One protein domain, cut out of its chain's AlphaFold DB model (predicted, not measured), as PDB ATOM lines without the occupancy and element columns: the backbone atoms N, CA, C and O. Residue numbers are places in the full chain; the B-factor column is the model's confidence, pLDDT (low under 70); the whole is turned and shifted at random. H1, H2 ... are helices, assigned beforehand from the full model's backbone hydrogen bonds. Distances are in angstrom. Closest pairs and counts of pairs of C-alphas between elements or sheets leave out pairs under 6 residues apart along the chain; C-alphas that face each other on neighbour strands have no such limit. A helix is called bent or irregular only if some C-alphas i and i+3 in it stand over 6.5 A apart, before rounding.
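What this domain is: This is residues 32 to 153 of the 153 residues of an uncharacterized protein of delta proteobacterium ML8_D (UniProt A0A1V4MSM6). Two long helices, H7 and H1, lie side by side and run opposite ways as a stalk, and a small head of helices H2 to H6 sits at one end of it, built round H6. The free end of H7 and the tail after it, residues 139 to 153, stick out past H1 at the other end and add to the length. The printed part has 122 residues with seven named helices, H1 to H7 in order along the chain, and no named strand; the class is all helix. The whole is extended, with a radius of gyration of the C-alphas of 22.3 A and spans of 80 by 25 by 15 A.

Where its parts are: Find C-alpha 117 at (63.367, 106.843, 69.387); from there H7, residues 117 to 151, runs 50.4 A to C-alpha 151 at (16.901, 119.906, 54.768). H1, residues 32 to 51, starts at C-alpha 32 at (33.563, 112.817, 74.876) and is 28.0 A long. H6, residues 98 to 115, is 26.1 A long; it is neither bent nor irregular, but only just: C-alphas 103 and 106 are 6.2 A apart. Look for the shorter helices between H1 and H6: H2 at residues 54 to 58, H3 at 62 to 67, H4 at 72 to 81, 14.3 A long, and H5 at 86 to 89.

How they stand to each other: Start at H7, which touches H1 at a shallow tilt of 22 degrees, opposite ways; their closest C-alphas, those of Ser 37 and Gly 130, are 4.2 A apart. H7 and H6 meet only through their link, residue 116. Go on to H6, the hub, which touches three helices. With residues 101 to 108 alone it touches H4, the same way at a shallow tilt of 13 degrees, C-alphas 79 and 108 being closest at 6.1 A. With residues 109 to 113 alone it touches H2, where C-alphas 55 and 109 are closest at 6.6 A. With residues 103 to 104 alone it only just touches H5, with 3 pairs of C-alphas within 8 A, the closest being those of Thr 89 and Ala 104 at 6.2 A. H3 is close to H6 but not clearly touching, at a steep tilt of 55 degrees, with C-alphas 62 and 102 closest at 6.9 A. H1 and H6 are apart. In H1, H2, H3, H4 and H7 every O i to N i+4 pair is within hydrogen-bond range, in H6 12 of 14 are, and H5 is too short for such a pair.

The domain as a whole: Look to Gln 92 and His 153 for the two C-alphas farthest apart, 80.8 A. The printed part has no cut, and no link is long. Confidence is under 70 at residues 87 to 92 and 151 to 153.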
ATOM      1  N   TYR A  32      32.593 113.806  74.404       85.69
ATOM      2  CA  TYR A  32      33.563 112.817  74.876       85.69
ATOM      3  C   TYR A  32      34.717 112.593  73.883       85.69
ATOM      4  O   TYR A  32      35.869 112.506  74.305       85.69
ATOM      5  N   LEU A  33      34.444 112.559  72.572       84.94
ATOM      6  CA  LEU A  33      35.474 112.379  71.537       84.94
ATOM      7  C   LEU A  33      36.361 113.620  71.405       84.94
ATOM      8  O   LEU A  33      37.581 113.502  71.290       84.94
ATOM      9  N   PHE A  34      35.759 114.810  71.487       85.31
ATOM     10  CA  PHE A  34      36.505 116.068  71.495       85.31
ATOM     11  C   PHE A  34      37.426 116.166  72.717       85.31
ATOM     12  O   PHE A  34      38.614 116.468  72.586       85.31
ATOM     13  N   PHE A  35      36.905 115.839  73.903       89.25
ATOM     14  CA  PHE A  35      37.700 115.800  75.127       89.25
ATOM     15  C   PHE A  35      38.845 114.787  75.028       89.25
ATOM     16  O   PHE A  35      39.976 115.101  75.392       89.25
ATOM     17  N   PHE A  36      38.589 113.595  74.484       91.31
ATOM     18  CA  PHE A  36      39.615 112.563  74.346       91.31
ATOM     19  C   PHE A  36      40.714 112.944  73.337       91.31
ATOM     20  O   PHE A  36      41.887 112.636  73.558       91.31
ATOM     21  N   SER A  37      40.375 113.687  72.278       92.00
ATOM     22  CA  SER A  37      41.355 114.288  71.363       92.00
ATOM     23  C   SER A  37      42.265 115.289  72.088       92.00
ATOM     24  O   SER A  37      43.490 115.145  72.062       92.00
ATOM     25  N   ALA A  38      41.681 116.246  72.817       92.00
ATOM     26  CA  ALA A  38      42.434 117.228  73.599       92.00
ATOM     27  C   ALA A  38      43.300 116.572  74.691       92.00
ATOM     28  O   ALA A  38      44.451 116.969  74.907       92.00
ATOM     29  N   LEU A  39      42.779 115.532  75.349       91.88
ATOM     30  CA  LEU A  39      43.517 114.738  76.325       91.88
ATOM     31  C   LEU A  39      44.705 114.028  75.669       91.88
ATOM     32  O   LEU A  39      45.809 114.081  76.203       91.88
ATOM     33  N   SER A  40      44.510 113.424  74.496       92.50
ATOM     34  CA  SER A  40      45.576 112.738  73.755       92.50
ATOM     35  C   SER A  40      46.713 113.693  73.386       92.50
ATOM     36  O   SER A  40      47.879 113.364  73.594       92.50
ATOM     37  N   PHE A  41      46.391 114.908  72.929       93.69
ATOM     38  CA  PHE A  41      47.395 115.947  72.683       93.69
ATOM     39  C   PHE A  41      48.109 116.397  73.958       93.69
ATOM     40  O   PHE A  41      49.328 116.565  73.956       93.69
ATOM     41  N   SER A  42      47.372 116.554  75.059       94.88
ATOM     42  CA  SER A  42      47.947 116.949  76.348       94.88
ATOM     43  C   SER A  42      48.912 115.889  76.877       94.88
ATOM     44  O   SER A  42      50.027 116.214  77.277       94.88
ATOM     45  N   VAL A  43      48.529 114.612  76.812       93.50
ATOM     46  CA  VAL A  43      49.383 113.482  77.202       93.50
ATOM     47  C   VAL A  43      50.602 113.384  76.286       93.50
ATOM     48  O   VAL A  43      51.719 113.261  76.782       93.50
ATOM     49  N   GLY A  44      50.421 113.511  74.968       91.44
ATOM     50  CA  GLY A  44      51.523 113.540  74.004       91.44
ATOM     51  C   GLY A  44      52.540 114.644  74.307       91.44
ATOM     52  O   GLY A  44      53.743 114.379  74.324       91.44
ATOM     53  N   ASN A  45      52.062 115.847  74.634       90.75
ATOM     54  CA  ASN A  45      52.906 116.986  74.985       90.75
ATOM     55  C   ASN A  45      53.634 116.789  76.324       90.75
ATOM     56  O   ASN A  45      54.826 117.060  76.435       90.75
ATOM     57  N   ILE A  46      52.945 116.267  77.341       92.62
ATOM     58  CA  ILE A  46      53.555 115.941  78.636       92.62
ATOM     59  C   ILE A  46      54.676 114.910  78.447       92.62
ATOM     60  O   ILE A  46      55.794 115.109  78.924       92.62
ATOM     61  N   LEU A  47      54.408 113.837  77.699       89.38
ATOM     62  CA  LEU A  47      55.402 112.811  77.387       89.38
ATOM     63  C   LEU A  47      56.596 113.383  76.621       89.38
ATOM     64  O   LEU A  47      57.736 113.017  76.912       89.38
ATOM     65  N   PHE A  48      56.357 114.300  75.681       87.88
ATOM     66  CA  PHE A  48      57.422 115.009  74.981       87.88
ATOM     67  C   PHE A  48      58.285 115.821  75.953       87.88
ATOM     68  O   PHE A  48      59.500 115.646  75.983       87.88
ATOM     69  N   LEU A  49      57.674 116.646  76.805       86.62
ATOM     70  CA  LEU A  49      58.395 117.530  77.723       86.62
ATOM     71  C   LEU A  49      59.240 116.780  78.755       86.62
ATOM     72  O   LEU A  49      60.346 117.223  79.060       86.62
ATOM     73  N   PHE A  50      58.746 115.655  79.276       86.06
ATOM     74  CA  PHE A  50      59.481 114.855  80.260       86.06
ATOM     75  C   PHE A  50      60.619 114.035  79.657       86.06
ATOM     76  O   PHE A  50      61.542 113.638  80.369       86.06
ATOM     77  N   ARG A  51      60.540 113.714  78.364       85.25
ATOM     78  CA  ARG A  51      61.402 112.696  77.757       85.25
ATOM     79  C   ARG A  51      62.338 113.233  76.682       85.25
ATOM     80  O   ARG A  51      63.301 112.538  76.345       85.25
ATOM     81  N   CYS A  52      62.076 114.437  76.173       84.25
ATOM     82  CA  CYS A  52      62.934 115.134  75.226       84.25
ATOM     83  C   CYS A  52      64.275 115.499  75.893       84.25
ATOM     84  O   CYS A  52      64.274 116.079  76.981       84.25
ATOM     85  N   PRO A  53      65.418 115.140  75.283       83.81
ATOM     86  CA  PRO A  53      66.727 115.508  75.805       83.81
ATOM     87  C   PRO A  53      66.944 117.022  75.705       83.81
ATOM     88  O   PRO A  53      66.485 117.671  74.764       83.81
ATOM     89  N   LEU A  54      67.686 117.573  76.668       85.81
ATOM     90  CA  LEU A  54      67.863 119.019  76.821       85.81
ATOM     91  C   LEU A  54      68.444 119.683  75.557       85.81
ATOM     92  O   LEU A  54      67.978 120.741  75.153       85.81
ATOM     93  N   ILE A  55      69.395 119.018  74.889       86.31
ATOM     94  CA  ILE A  55      70.051 119.544  73.682       86.31
ATOM     95  C   ILE A  55      69.076 119.786  72.526       86.31
ATOM     96  O   ILE A  55      69.160 120.833  71.895       86.31
ATOM     97  N   VAL A  56      68.137 118.858  72.296       86.50
ATOM     98  CA  VAL A  56      67.116 118.954  71.234       86.50
ATOM     99  C   VAL A  56      66.014 119.936  71.628       86.50
ATOM    100  O   VAL A  56      65.403 120.554  70.771       86.50
ATOM    101  N   LYS A  57      65.747 120.088  72.929       85.06
ATOM    102  CA  LYS A  57      64.744 121.034  73.428       85.06
ATOM    103  C   LYS A  57      65.193 122.491  73.294       85.06
ATOM    104  O   LYS A  57      64.352 123.365  73.118       85.06
ATOM    105  N   GLU A  58      66.489 122.746  73.451       87.06
ATOM    106  CA  GLU A  58      67.052 124.099  73.470       87.06
ATOM    107  C   GLU A  58      67.704 124.519  72.154       87.06
ATOM    108  O   GLU A  58      67.951 125.705  71.973       87.06
ATOM    109  N   ASN A  59      68.045 123.583  71.264       88.25
ATOM    110  CA  ASN A  59      68.708 123.897  70.002       88.25
ATOM    111  C   ASN A  59      68.187 122.966  68.901       88.25
ATOM    112  O   ASN A  59      68.409 121.754  68.952       88.25
ATOM    113  N   ASP A  60      67.550 123.537  67.882       82.62
ATOM    114  CA  ASP A  60      67.123 122.783  66.700       82.62
ATOM    115  C   ASP A  60      68.292 122.553  65.736       82.62
ATOM    116  O   ASP A  60      68.362 121.524  65.060       82.62
ATOM    117  N   SER A  61      69.240 123.491  65.704       88.12
ATOM    118  CA  SER A  61      70.401 123.457  64.823       88.12
ATOM    119  C   SER A  61      71.679 123.948  65.508       88.12
ATOM    120  O   SER A  61      71.659 124.632  66.534       88.12
ATOM    121  N   LEU A  62      72.822 123.634  64.894       87.75
ATOM    122  CA  LEU A  62      74.110 124.207  65.288       87.75
ATOM    123  C   LEU A  62      74.132 125.739  65.142       87.75
ATOM    124  O   LEU A  62      74.841 126.422  65.878       87.75
ATOM    125  N   GLU A  63      73.378 126.286  64.189       88.38
ATOM    126  CA  GLU A  63      73.284 127.732  63.996       88.38
ATOM    127  C   GLU A  63      72.611 128.405  65.194       88.38
ATOM    128  O   GLU A  63      73.118 129.414  65.678       88.38
ATOM    129  N   ASP A  64      71.546 127.808  65.738       88.88
ATOM    130  CA  ASP A  64      70.887 128.308  66.950       88.88
ATOM    131  C   ASP A  64      71.826 128.258  68.159       88.88
ATOM    132  O   ASP A  64      71.932 129.233  68.902       88.88
ATOM    133  N   PHE A  65      72.587 127.167  68.298       89.31
ATOM    134  CA  PHE A  65      73.602 127.026  69.346       89.31
ATOM    135  C   PHE A  65      74.658 128.146  69.277       89.31
ATOM    136  O   PHE A  65      75.006 128.746  70.299       89.31
ATOM    137  N   ASN A  66      75.133 128.471  68.069       88.44
ATOM    138  CA  ASN A  66      76.091 129.556  67.848       88.44
ATOM    139  C   ASN A  66      75.460 130.942  68.053       88.44
ATOM    140  O   ASN A  66      76.103 131.825  68.620       88.44
ATOM    141  N   ARG A  67      74.208 131.139  67.619       89.44
ATOM    142  CA  ARG A  67      73.468 132.403  67.764       89.44
ATOM    143  C   ARG A  67      73.247 132.765  69.231       89.44
ATOM    144  O   ARG A  67      73.312 133.937  69.584       89.44
ATOM    145  N   GLU A  68      73.022 131.768  70.080       87.69
ATOM    146  CA  GLU A  68      72.876 131.950  71.528       87.69
ATOM    147  C   GLU A  68      74.215 132.131  72.262       87.69
ATOM    148  O   GLU A  68      74.229 132.374  73.468       87.69
ATOM    149  N   GLY A  69      75.351 132.038  71.558       85.38
ATOM    150  CA  GLY A  69      76.679 132.215  72.148       85.38
ATOM    151  C   GLY A  69      77.064 131.101  73.123       85.38
ATOM    152  O   GLY A  69      77.858 131.328  74.041       85.38
ATOM    153  N   LYS A  70      76.495 129.899  72.962       86.38
ATOM    154  CA  LYS A  70      76.781 128.760  73.838       86.38
ATOM    155  C   LYS A  70      78.206 128.247  73.607       86.38
ATOM    156  O   LYS A  70      78.669 128.083  72.482       86.38
ATOM    157  N   VAL A  71      78.902 127.971  74.707       87.19
ATOM    158  CA  VAL A  71      80.291 127.475  74.728       87.19
ATOM    159  C   VAL A  71      80.366 125.981  75.053       87.19
ATOM    160  O   VAL A  71      79.364 125.359  75.414       87.19
ATOM    161  N   ARG A  72      81.573 125.402  75.009       84.19
ATOM    162  CA  ARG A  72      81.826 123.971  75.249       84.19
ATOM    163  C   ARG A  72      81.224 123.436  76.554       84.19
ATOM    164  O   ARG A  72      80.730 122.315  76.580       84.19
ATOM    165  N   LYS A  73      81.170 124.256  77.607       86.62
ATOM    166  CA  LYS A  73      80.534 123.896  78.889       86.62
ATOM    167  C   LYS A  73      79.065 123.474  78.739       86.62
ATOM    168  O   LYS A  73      78.609 122.591  79.456       86.62
ATOM    169  N   HIS A  74      78.325 124.072  77.801       89.44
ATOM    170  CA  HIS A  74      76.946 123.665  77.517       89.44
ATOM    171  C   HIS A  74      76.892 122.290  76.844       89.44
ATOM    172  O   HIS A  74      76.040 121.480  77.193       89.44
ATOM    173  N   LEU A  75      77.833 121.994  75.940       87.44
ATOM    174  CA  LEU A  75      77.948 120.668  75.321       87.44
ATOM    175  C   LEU A  75      78.279 119.590  76.356       87.44
ATOM    176  O   LEU A  75      77.709 118.507  76.303       87.44
ATOM    177  N   GLU A  76      79.142 119.893  77.327       87.31
ATOM    178  CA  GLU A  76      79.462 118.985  78.437       87.31
ATOM    179  C   GLU A  76      78.240 118.720  79.329       87.31
ATOM    180  O   GLU A  76      77.972 117.571  79.684       87.31
ATOM    181  N   LEU A  77      77.443 119.754  79.618       88.56
ATOM    182  CA  LEU A  77      76.152 119.615  80.301       88.56
ATOM    183  C   LEU A  77      75.181 118.721  79.517       88.56
ATOM    184  O   LEU A  77      74.555 117.827  80.093       88.56
ATOM    185  N   TYR A  78      75.072 118.927  78.204       90.19
ATOM    186  CA  TYR A  78      74.222 118.109  77.344       90.19
ATOM    187  C   TYR A  78      74.697 116.655  77.274       90.19
ATOM    188  O   TYR A  78      73.876 115.748  77.400       90.19
ATOM    189  N   ALA A  79      76.003 116.420  77.134       87.12
ATOM    190  CA  ALA A  79      76.595 115.087  77.099       87.12
ATOM    191  C   ALA A  79      76.404 114.339  78.424       87.12
ATOM    192  O   ALA A  79      76.007 113.175  78.421       87.12
ATOM    193  N   SER A  80      76.584 115.026  79.557       86.81
ATOM    194  CA  SER A  80      76.304 114.473  80.884       86.81
ATOM    195  C   SER A  80      74.841 114.037  81.024       86.81
ATOM    196  O   SER A  80      74.569 112.940  81.514       86.81
ATOM    197  N   ASN A  81      73.893 114.833  80.512       86.31
ATOM    198  CA  ASN A  81      72.463 114.514  80.565       86.31
ATOM    199  C   ASN A  81      72.094 113.221  79.815       86.31
ATOM    200  O   ASN A  81      71.169 112.517  80.223       86.31
ATOM    201  N   ILE A  82      72.823 112.896  78.745       87.00
ATOM    202  CA  ILE A  82      72.605 111.687  77.936       87.00
ATOM    203  C   ILE A  82      73.625 110.574  78.226       87.00
ATOM    204  O   ILE A  82      73.610 109.552  77.545       87.00
ATOM    205  N   SER A  83      74.489 110.746  79.238       83.75
ATOM    206  CA  SER A  83      75.584 109.816  79.574       83.75
ATOM    207  C   SER A  83      76.510 109.503  78.386       83.75
ATOM    208  O   SER A  83      76.961 108.371  78.226       83.75
ATOM    209  N   PHE A  84      76.770 110.502  77.536       82.94
ATOM    210  CA  PHE A  84      77.678 110.396  76.394       82.94
ATOM    211  C   PHE A  84      79.103 110.778  76.796       82.94
ATOM    212  O   PHE A  84      79.318 111.814  77.430       82.94
ATOM    213  N   ASP A  85      80.078 109.960  76.404       80.06
ATOM    214  CA  ASP A  85      81.484 110.226  76.689       80.06
ATOM    215  C   ASP A  85      82.103 111.180  75.654       80.06
ATOM    216  O   ASP A  85      82.445 110.806  74.528       80.06
ATOM    217  N   LEU A  86      82.264 112.436  76.070       74.75
ATOM    218  CA  LEU A  86      82.767 113.534  75.245       74.75
ATOM    219  C   LEU A  86      84.288 113.459  75.006       74.75
ATOM    220  O   LEU A  86      84.790 114.092  74.075       74.75
ATOM    221  N   GLN A  87      85.032 112.681  75.805       69.19
ATOM    222  CA  GLN A  87      86.493 112.567  75.679       69.19
ATOM    223  C   GLN A  87      86.917 111.967  74.332       69.19
ATOM    224  O   GLN A  87      87.923 112.386  73.752       69.19
ATOM    225  N   SER A  88      86.095 111.065  73.795       65.62
ATOM    226  CA  SER A  88      86.301 110.389  72.511       65.62
ATOM    227  C   SER A  88      86.308 111.322  71.289       65.62
ATOM    228  O   SER A  88      86.868 110.972  70.255       65.62
ATOM    229  N   THR A  89      85.717 112.518  71.399       65.19
ATOM    230  CA  THR A  89      85.545 113.476  70.285       65.19
ATOM    231  C   THR A  89      86.538 114.648  70.364       65.19
ATOM    232  O   THR A  89      86.386 115.665  69.693       65.19
ATOM    233  N   SER A  90      87.568 114.556  71.213       61.91
ATOM    234  CA  SER A  90      88.539 115.638  71.408       61.91
ATOM    235  C   SER A  90      89.458 115.838  70.191       61.91
ATOM    236  O   SER A  90      90.538 115.265  70.076       61.91
ATOM    237  N   SER A  91      89.039 116.711  69.274       62.28
ATOM    238  CA  SER A  91      89.909 117.286  68.245       62.28
ATOM    239  C   SER A  91      91.078 118.030  68.906       62.28
ATOM    240  O   SER A  91      90.874 118.749  69.882       62.28
ATOM    241  N   GLN A  92      92.294 117.942  68.347       66.06
ATOM    242  CA  GLN A  92      93.491 118.674  68.824       66.06
ATOM    243  C   GLN A  92      93.431 120.205  68.610       66.06
ATOM    244  O   GLN A  92      94.445 120.898  68.619       66.06
ATOM    245  N   VAL A  93      92.235 120.741  68.382       72.19
ATOM    246  CA  VAL A  93      91.961 122.152  68.119       72.19
ATOM    247  C   VAL A  93      91.531 122.811  69.430       72.19
ATOM    248  O   VAL A  93      90.969 122.151  70.304       72.19
ATOM    249  N   ALA A  94      91.779 124.117  69.574       77.00
ATOM    250  CA  ALA A  94      91.355 124.877  70.746       77.00
ATOM    251  C   ALA A  94      89.874 124.586  71.099       77.00
ATOM    252  O   ALA A  94      89.019 124.620  70.203       77.00
ATOM    253  N   PRO A  95      89.564 124.302  72.377       71.94
ATOM    254  CA  PRO A  95      88.283 123.731  72.802       71.94
ATOM    255  C   PRO A  95      87.070 124.619  72.503       71.94
ATOM    256  O   PRO A  95      85.987 124.082  72.280       71.94
ATOM    257  N   ASP A  96      87.266 125.937  72.449       80.12
ATOM    258  CA  ASP A  96      86.223 126.932  72.166       80.12
ATOM    259  C   ASP A  96      86.262 127.442  70.716       80.12
ATOM    260  O   ASP A  96      85.615 128.429  70.368       80.12
ATOM    261  N   SER A  97      87.033 126.789  69.841       84.69
ATOM    262  CA  SER A  97      87.005 127.117  68.417       84.69
ATOM    263  C   SER A  97      85.659 126.709  67.791       84.69
ATOM    264  O   SER A  97      85.108 125.662  68.145       84.69
ATOM    265  N   PRO A  98      85.147 127.459  66.794       83.81
ATOM    266  CA  PRO A  98      83.893 127.119  66.112       83.81
ATOM    267  C   PRO A  98      83.901 125.711  65.500       83.81
ATOM    268  O   PRO A  98      82.876 125.035  65.442       83.81
ATOM    269  N   ILE A  99      85.079 125.261  65.059       85.50
ATOM    270  CA  ILE A  99      85.292 123.944  64.455       85.50
ATOM    271  C   ILE A  99      85.142 122.850  65.519       85.50
ATOM    272  O   ILE A  99      84.396 121.899  65.305       85.50
ATOM    273  N   ALA A 100      85.778 123.012  66.684       85.06
ATOM    274  CA  ALA A 100      85.669 122.051  67.780       85.06
ATOM    275  C   ALA A 100      84.236 121.954  68.329       85.06
ATOM    276  O   ALA A 100      83.766 120.855  68.621       85.06
ATOM    277  N   LEU A 101      83.522 123.083  68.428       86.50
ATOM    278  CA  LEU A 101      82.121 123.108  68.859       86.50
ATOM    279  C   LEU A 101      81.214 122.361  67.878       86.50
ATOM    280  O   LEU A 101      80.407 121.536  68.300       86.50
ATOM    281  N   ARG A 102      81.380 122.599  66.571       87.06
ATOM    282  CA  ARG A 102      80.648 121.874  65.524       87.06
ATOM    283  C   ARG A 102      80.897 120.370  65.602       87.06
ATOM    284  O   ARG A 102      79.943 119.596  65.547       87.06
ATOM    285  N   ASP A 103      82.163 119.973  65.688       87.25
ATOM    286  CA  ASP A 103      82.556 118.565  65.640       87.25
ATOM    287  C   ASP A 103      82.072 117.806  66.890       87.25
ATOM    288  O   ASP A 103      81.713 116.636  66.790       87.25
ATOM    289  N   ALA A 104      81.972 118.479  68.042       86.81
ATOM    290  CA  ALA A 104      81.404 117.912  69.266       86.81
ATOM    291  C   ALA A 104      79.864 117.934  69.301       86.81
ATOM    292  O   ALA A 104      79.251 117.026  69.860       86.81
ATOM    293  N   PHE A 105      79.219 118.945  68.709       90.25
ATOM    294  CA  PHE A 105      77.763 119.106  68.752       90.25
ATOM    295  C   PHE A 105      77.026 117.945  68.082       90.25
ATOM    296  O   PHE A 105      76.126 117.356  68.682       90.25
ATOM    297  N   TRP A 106      77.404 117.597  66.849       89.31
ATOM    298  CA  TRP A 106      76.659 116.616  66.058       89.31
ATOM    299  C   TRP A 106      76.623 115.218  66.686       89.31
ATOM    300  O   TRP A 106      75.528 114.667  66.767       89.31
ATOM    301  N   PRO A 107      77.733 114.639  67.179       89.12
ATOM    302  CA  PRO A 107      77.701 113.342  67.855       89.12
ATOM    303  C   PRO A 107      76.762 113.320  69.063       89.12
ATOM    304  O   PRO A 107      75.938 112.414  69.180       89.12
ATOM    305  N   ILE A 108      76.817 114.351  69.913       89.62
ATOM    306  CA  ILE A 108      75.945 114.481  71.092       89.62
ATOM    307  C   ILE A 108      74.484 114.606  70.651       89.62
ATOM    308  O   ILE A 108      73.604 113.941  71.197       89.62
ATOM    309  N   TYR A 109      74.219 115.436  69.642       89.88
ATOM    310  CA  TYR A 109      72.882 115.665  69.104       89.88
ATOM    311  C   TYR A 109      72.288 114.390  68.485       89.88
ATOM    312  O   TYR A 109      71.151 114.015  68.785       89.88
ATOM    313  N   PHE A 110      73.064 113.673  67.670       88.69
ATOM    314  CA  PHE A 110      72.642 112.412  67.062       88.69
ATOM    315  C   PHE A 110      72.405 111.324  68.108       88.69
ATOM    316  O   PHE A 110      71.389 110.629  68.028       88.69
ATOM    317  N   GLU A 111      73.277 111.201  69.108       89.12
ATOM    318  CA  GLU A 111      73.097 110.222  70.179       89.12
ATOM    319  C   GLU A 111      71.861 110.541  71.032       89.12
ATOM    320  O   GLU A 111      71.044 109.659  71.311       89.12
ATOM    321  N   ALA A 112      71.642 111.820  71.356       87.69
ATOM    322  CA  ALA A 112      70.448 112.277  72.062       87.69
ATOM    323  C   ALA A 112      69.160 111.919  71.301       87.69
ATOM    324  O   ALA A 112      68.181 111.444  71.892       87.69
ATOM    325  N   ILE A 113      69.162 112.096  69.979       86.38
ATOM    326  CA  ILE A 113      68.050 111.698  69.112       86.38
ATOM    327  C   ILE A 113      67.870 110.173  69.094       86.38
ATOM    328  O   ILE A 113      66.732 109.686  69.097       86.38
ATOM    329  N   ASN A 114      68.966 109.416  69.067       85.94
ATOM    330  CA  ASN A 114      68.953 107.962  68.972       85.94
ATOM    331  C   ASN A 114      68.413 107.293  70.248       85.94
ATOM    332  O   ASN A 114      67.569 106.398  70.159       85.94
ATOM    333  N   GLN A 115      68.799 107.778  71.431       82.06
ATOM    334  CA  GLN A 115      68.369 107.216  72.719       82.06
ATOM    335  C   GLN A 115      66.853 107.249  72.952       82.06
ATOM    336  O   GLN A 115      66.317 106.451  73.727       82.06
ATOM    337  N   ARG A 116      66.130 108.193  72.339       80.12
ATOM    338  CA  ARG A 116      64.711 108.455  72.646       80.12
ATOM    339  C   ARG A 116      63.755 108.114  71.501       80.12
ATOM    340  O   ARG A 116      62.601 108.538  71.529       80.12
ATOM    341  N   LYS A 117      64.187 107.295  70.533       82.06
ATOM    342  CA  LYS A 117      63.367 106.843  69.387       82.06
ATOM    343  C   LYS A 117      61.994 106.294  69.796       82.06
ATOM    344  O   LYS A 117      60.984 106.693  69.228       82.06
ATOM    345  N   ILE A 118      61.946 105.441  70.824       82.81
ATOM    346  CA  ILE A 118      60.692 104.845  71.320       82.81
ATOM    347  C   ILE A 118      59.762 105.918  71.893       82.81
ATOM    348  O   ILE A 118      58.570 105.932  71.613       82.81
ATOM    349  N   SER A 119      60.303 106.857  72.669       85.25
ATOM    350  CA  SER A 119      59.513 107.939  73.260       85.25
ATOM    351  C   SER A 119      58.959 108.889  72.203       85.25
ATOM    352  O   SER A 119      57.811 109.309  72.313       85.25
ATOM    353  N   ARG A 120      59.731 109.162  71.143       86.12
ATOM    354  CA  ARG A 120      59.245 109.894  69.969       86.12
ATOM    355  C   ARG A 120      58.118 109.145  69.270       86.12
ATOM    356  O   ARG A 120      57.113 109.762  68.962       86.12
ATOM    357  N   LEU A 121      58.256 107.833  69.072       89.75
ATOM    358  CA  LEU A 121      57.209 107.018  68.455       89.75
ATOM    359  C   LEU A 121      55.911 107.059  69.271       89.75
ATOM    360  O   LEU A 121      54.855 107.324  68.710       89.75
ATOM    361  N   ILE A 122      55.991 106.866  70.590       90.19
ATOM    362  CA  ILE A 122      54.827 106.940  71.485       90.19
ATOM    363  C   ILE A 122      54.174 108.324  71.399       90.19
ATOM    364  O   ILE A 122      52.963 108.424  71.220       90.19
ATOM    365  N   CYS A 123      54.972 109.389  71.484       91.25
ATOM    366  CA  CYS A 123      54.494 110.762  71.358       91.25
ATOM    367  C   CYS A 123      53.787 110.990  70.008       91.25
ATOM    368  O   CYS A 123      52.652 111.466  69.982       91.25
ATOM    369  N   SER A 124      54.397 110.552  68.904       91.12
ATOM    370  CA  SER A 124      53.801 110.609  67.568       91.12
ATOM    371  C   SER A 124      52.482 109.841  67.486       91.12
ATOM    372  O   SER A 124      51.544 110.338  66.869       91.12
ATOM    373  N   CYS A 125      52.363 108.680  68.137       94.38
ATOM    374  CA  CYS A 125      51.102 107.939  68.201       94.38
ATOM    375  C   CYS A 125      50.008 108.742  68.915       94.38
ATOM    376  O   CYS A 125      48.894 108.821  68.406       94.38
ATOM    377  N   PHE A 126      50.309 109.382  70.050       93.12
ATOM    378  CA  PHE A 126      49.342 110.232  70.757       93.12
ATOM    379  C   PHE A 126      48.896 111.432  69.917       93.12
ATOM    380  O   PHE A 126      47.699 111.711  69.836       93.12
ATOM    381  N   TYR A 127      49.835 112.106  69.247       93.25
ATOM    382  CA  TYR A 127      49.509 113.198  68.329       93.25
ATOM    383  C   TYR A 127      48.677 112.719  67.137       93.25
ATOM    384  O   TYR A 127      47.726 113.393  66.742       93.25
ATOM    385  N   PHE A 128      48.987 111.545  66.587       95.69
ATOM    386  CA  PHE A 128      48.232 110.963  65.483       95.69
ATOM    387  C   PHE A 128      46.801 110.609  65.899       95.69
ATOM    388  O   PHE A 128      45.854 111.022  65.234       95.69
ATOM    389  N   ILE A 129      46.633 109.919  67.031       95.25
ATOM    390  CA  ILE A 129      45.320 109.568  67.591       95.25
ATOM    391  C   ILE A 129      44.506 110.833  67.870       95.25
ATOM    392  O   ILE A 129      43.363 110.937  67.427       95.25
ATOM    393  N   GLY A 130      45.103 111.821  68.545       93.31
ATOM    394  CA  GLY A 130      44.457 113.106  68.814       93.31
ATOM    395  C   GLY A 130      43.980 113.788  67.531       93.31
ATOM    396  O   GLY A 130      42.838 114.246  67.468       93.31
ATOM    397  N   THR A 131      44.816 113.786  66.490       94.38
ATOM    398  CA  THR A 131      44.508 114.398  65.189       94.38
ATOM    399  C   THR A 131      43.397 113.657  64.456       94.38
ATOM    400  O   THR A 131      42.464 114.292  63.974       94.38
ATOM    401  N   ALA A 132      43.445 112.325  64.411       95.50
ATOM    402  CA  ALA A 132      42.415 111.513  63.771       95.50
ATOM    403  C   ALA A 132      41.036 111.741  64.413       95.50
ATOM    404  O   ALA A 132      40.046 111.945  63.712       95.50
ATOM    405  N   LEU A 133      40.984 111.787  65.747       91.75
ATOM    406  CA  LEU A 133      39.761 112.082  66.494       91.75
ATOM    407  C   LEU A 133      39.264 113.511  66.262       91.75
ATOM    408  O   LEU A 133      38.063 113.718  66.106       91.75
ATOM    409  N   ALA A 134      40.168 114.492  66.213       90.06
ATOM    410  CA  ALA A 134      39.803 115.876  65.924       90.06
ATOM    411  C   ALA A 134      39.191 116.005  64.523       90.06
ATOM    412  O   ALA A 134      38.140 116.622  64.368       90.06
ATOM    413  N   ILE A 135      39.811 115.378  63.518       92.94
ATOM    414  CA  ILE A 135      39.302 115.349  62.141       92.94
ATOM    415  C   ILE A 135      37.920 114.699  62.098       92.94
ATOM    416  O   ILE A 135      37.017 115.247  61.470       92.94
ATOM    417  N   TYR A 136      37.736 113.572  62.789       91.69
ATOM    418  CA  TYR A 136      36.445 112.893  62.868       91.69
ATOM    419  C   TYR A 136      35.356 113.806  63.455       91.69
ATOM    420  O   TYR A 136      34.320 114.012  62.827       91.69
ATOM    421  N   VAL A 137      35.624 114.433  64.605       88.44
ATOM    422  CA  VAL A 137      34.697 115.362  65.275       88.44
ATOM    423  C   VAL A 137      34.364 116.568  64.393       88.44
ATOM    424  O   VAL A 137      33.212 116.997  64.325       88.44
ATOM    425  N   ILE A 138      35.356 117.136  63.705       86.06
ATOM    426  CA  ILE A 138      35.138 118.250  62.774       86.06
ATOM    427  C   ILE A 138      34.288 117.785  61.583       86.06
ATOM    428  O   ILE A 138      33.369 118.494  61.180       86.06
ATOM    429  N   GLY A 139      34.542 116.586  61.056       88.81
ATOM    430  CA  GLY A 139      33.751 115.983  59.986       88.81
ATOM    431  C   GLY A 139      32.283 115.794  60.371       88.81
ATOM    432  O   GLY A 139      31.406 116.216  59.620       88.81
ATOM    433  N   GLU A 140      32.004 115.240  61.557       85.62
ATOM    434  CA  GLU A 140      30.634 115.106  62.079       85.62
ATOM    435  C   GLU A 140      29.930 116.462  62.182       85.62
ATOM    436  O   GLU A 140      28.794 116.608  61.729       85.62
ATOM    437  N   ASN A 141      30.630 117.473  62.708       82.12
ATOM    438  CA  ASN A 141      30.115 118.838  62.791       82.12
ATOM    439  C   ASN A 141      29.735 119.398  61.417       82.12
ATOM    440  O   ASN A 141      28.632 119.915  61.245       82.12
ATOM    441  N   VAL A 142      30.632 119.293  60.435       83.06
ATOM    442  CA  VAL A 142      30.400 119.816  59.081       83.06
ATOM    443  C   VAL A 142      29.223 119.104  58.420       83.06
ATOM    444  O   VAL A 142      28.338 119.765  57.880       83.06
ATOM    445  N   VAL A 143      29.170 117.770  58.494       85.25
ATOM    446  CA  VAL A 143      28.073 116.980  57.912       85.25
ATOM    447  C   VAL A 143      26.733 117.356  58.537       85.25
ATOM    448  O   VAL A 143      25.744 117.484  57.816       85.25
ATOM    449  N   TRP A 144      26.686 117.553  59.855       82.31
ATOM    450  CA  TRP A 144      25.468 117.984  60.530       82.31
ATOM    451  C   TRP A 144      25.017 119.371  60.065       82.31
ATOM    452  O   TRP A 144      23.865 119.522  59.669       82.31
ATOM    453  N   VAL A 145      25.923 120.355  60.028       77.00
ATOM    454  CA  VAL A 145      25.600 121.719  59.573       77.00
ATOM    455  C   VAL A 145      25.066 121.710  58.141       77.00
ATOM    456  O   VAL A 145      24.044 122.333  57.864       77.00
ATOM    457  N   VAL A 146      25.714 120.967  57.237       80.06
ATOM    458  CA  VAL A 146      25.268 120.839  55.841       80.06
ATOM    459  C   VAL A 146      23.878 120.211  55.767       80.06
ATOM    460  O   VAL A 146      23.019 120.740  55.067       80.06
ATOM    461  N   LYS A 147      23.625 119.119  56.501       77.94
ATOM    462  CA  LYS A 147      22.298 118.487  56.540       77.94
ATOM    463  C   LYS A 147      21.236 119.453  57.046       77.94
ATOM    464  O   LYS A 147      20.200 119.569  56.405       77.94
ATOM    465  N   THR A 148      21.498 120.169  58.138       76.44
ATOM    466  CA  THR A 148      20.553 121.141  58.695       76.44
ATOM    467  C   THR A 148      20.238 122.248  57.691       76.44
ATOM    468  O   THR A 148      19.074 122.548  57.478       76.44
ATOM    469  N   ILE A 149      21.229 122.826  57.012       76.44
ATOM    470  CA  ILE A 149      20.975 123.889  56.024       76.44
ATOM    471  C   ILE A 149      20.203 123.359  54.804       76.44
ATOM    472  O   ILE A 149      19.291 124.027  54.326       76.44
ATOM    473  N   VAL A 150      20.549 122.169  54.303       77.94
ATOM    474  CA  VAL A 150      19.948 121.604  53.080       77.94
ATOM    475  C   VAL A 150      18.528 121.074  53.305       77.94
ATOM    476  O   VAL A 150      17.712 121.189  52.403       77.94
ATOM    477  N   PHE A 151      18.221 120.495  54.472       65.94
ATOM    478  CA  PHE A 151      16.901 119.906  54.768       65.94
ATOM    479  C   PHE A 151      15.904 120.868  55.440       65.94
ATOM    480  O   PHE A 151      14.759 120.480  55.659       65.94
ATOM    481  N   THR A 152      16.322 122.088  55.793       55.62
ATOM    482  CA  THR A 152      15.438 123.119  56.388       55.62
ATOM    483  C   THR A 152      14.903 124.108  55.331       55.62
ATOM    484  O   THR A 152      14.268 125.103  55.674       55.62
ATOM    485  N   HIS A 153      15.132 123.821  54.046       46.19
ATOM    486  CA  HIS A 153      14.447 124.409  52.890       46.19
ATOM    487  C   HIS A 153      13.562 123.353  52.226       46.19
ATOM    488  O   HIS A 153      12.495 123.751  51.708       46.19
TER     489      HIS A 153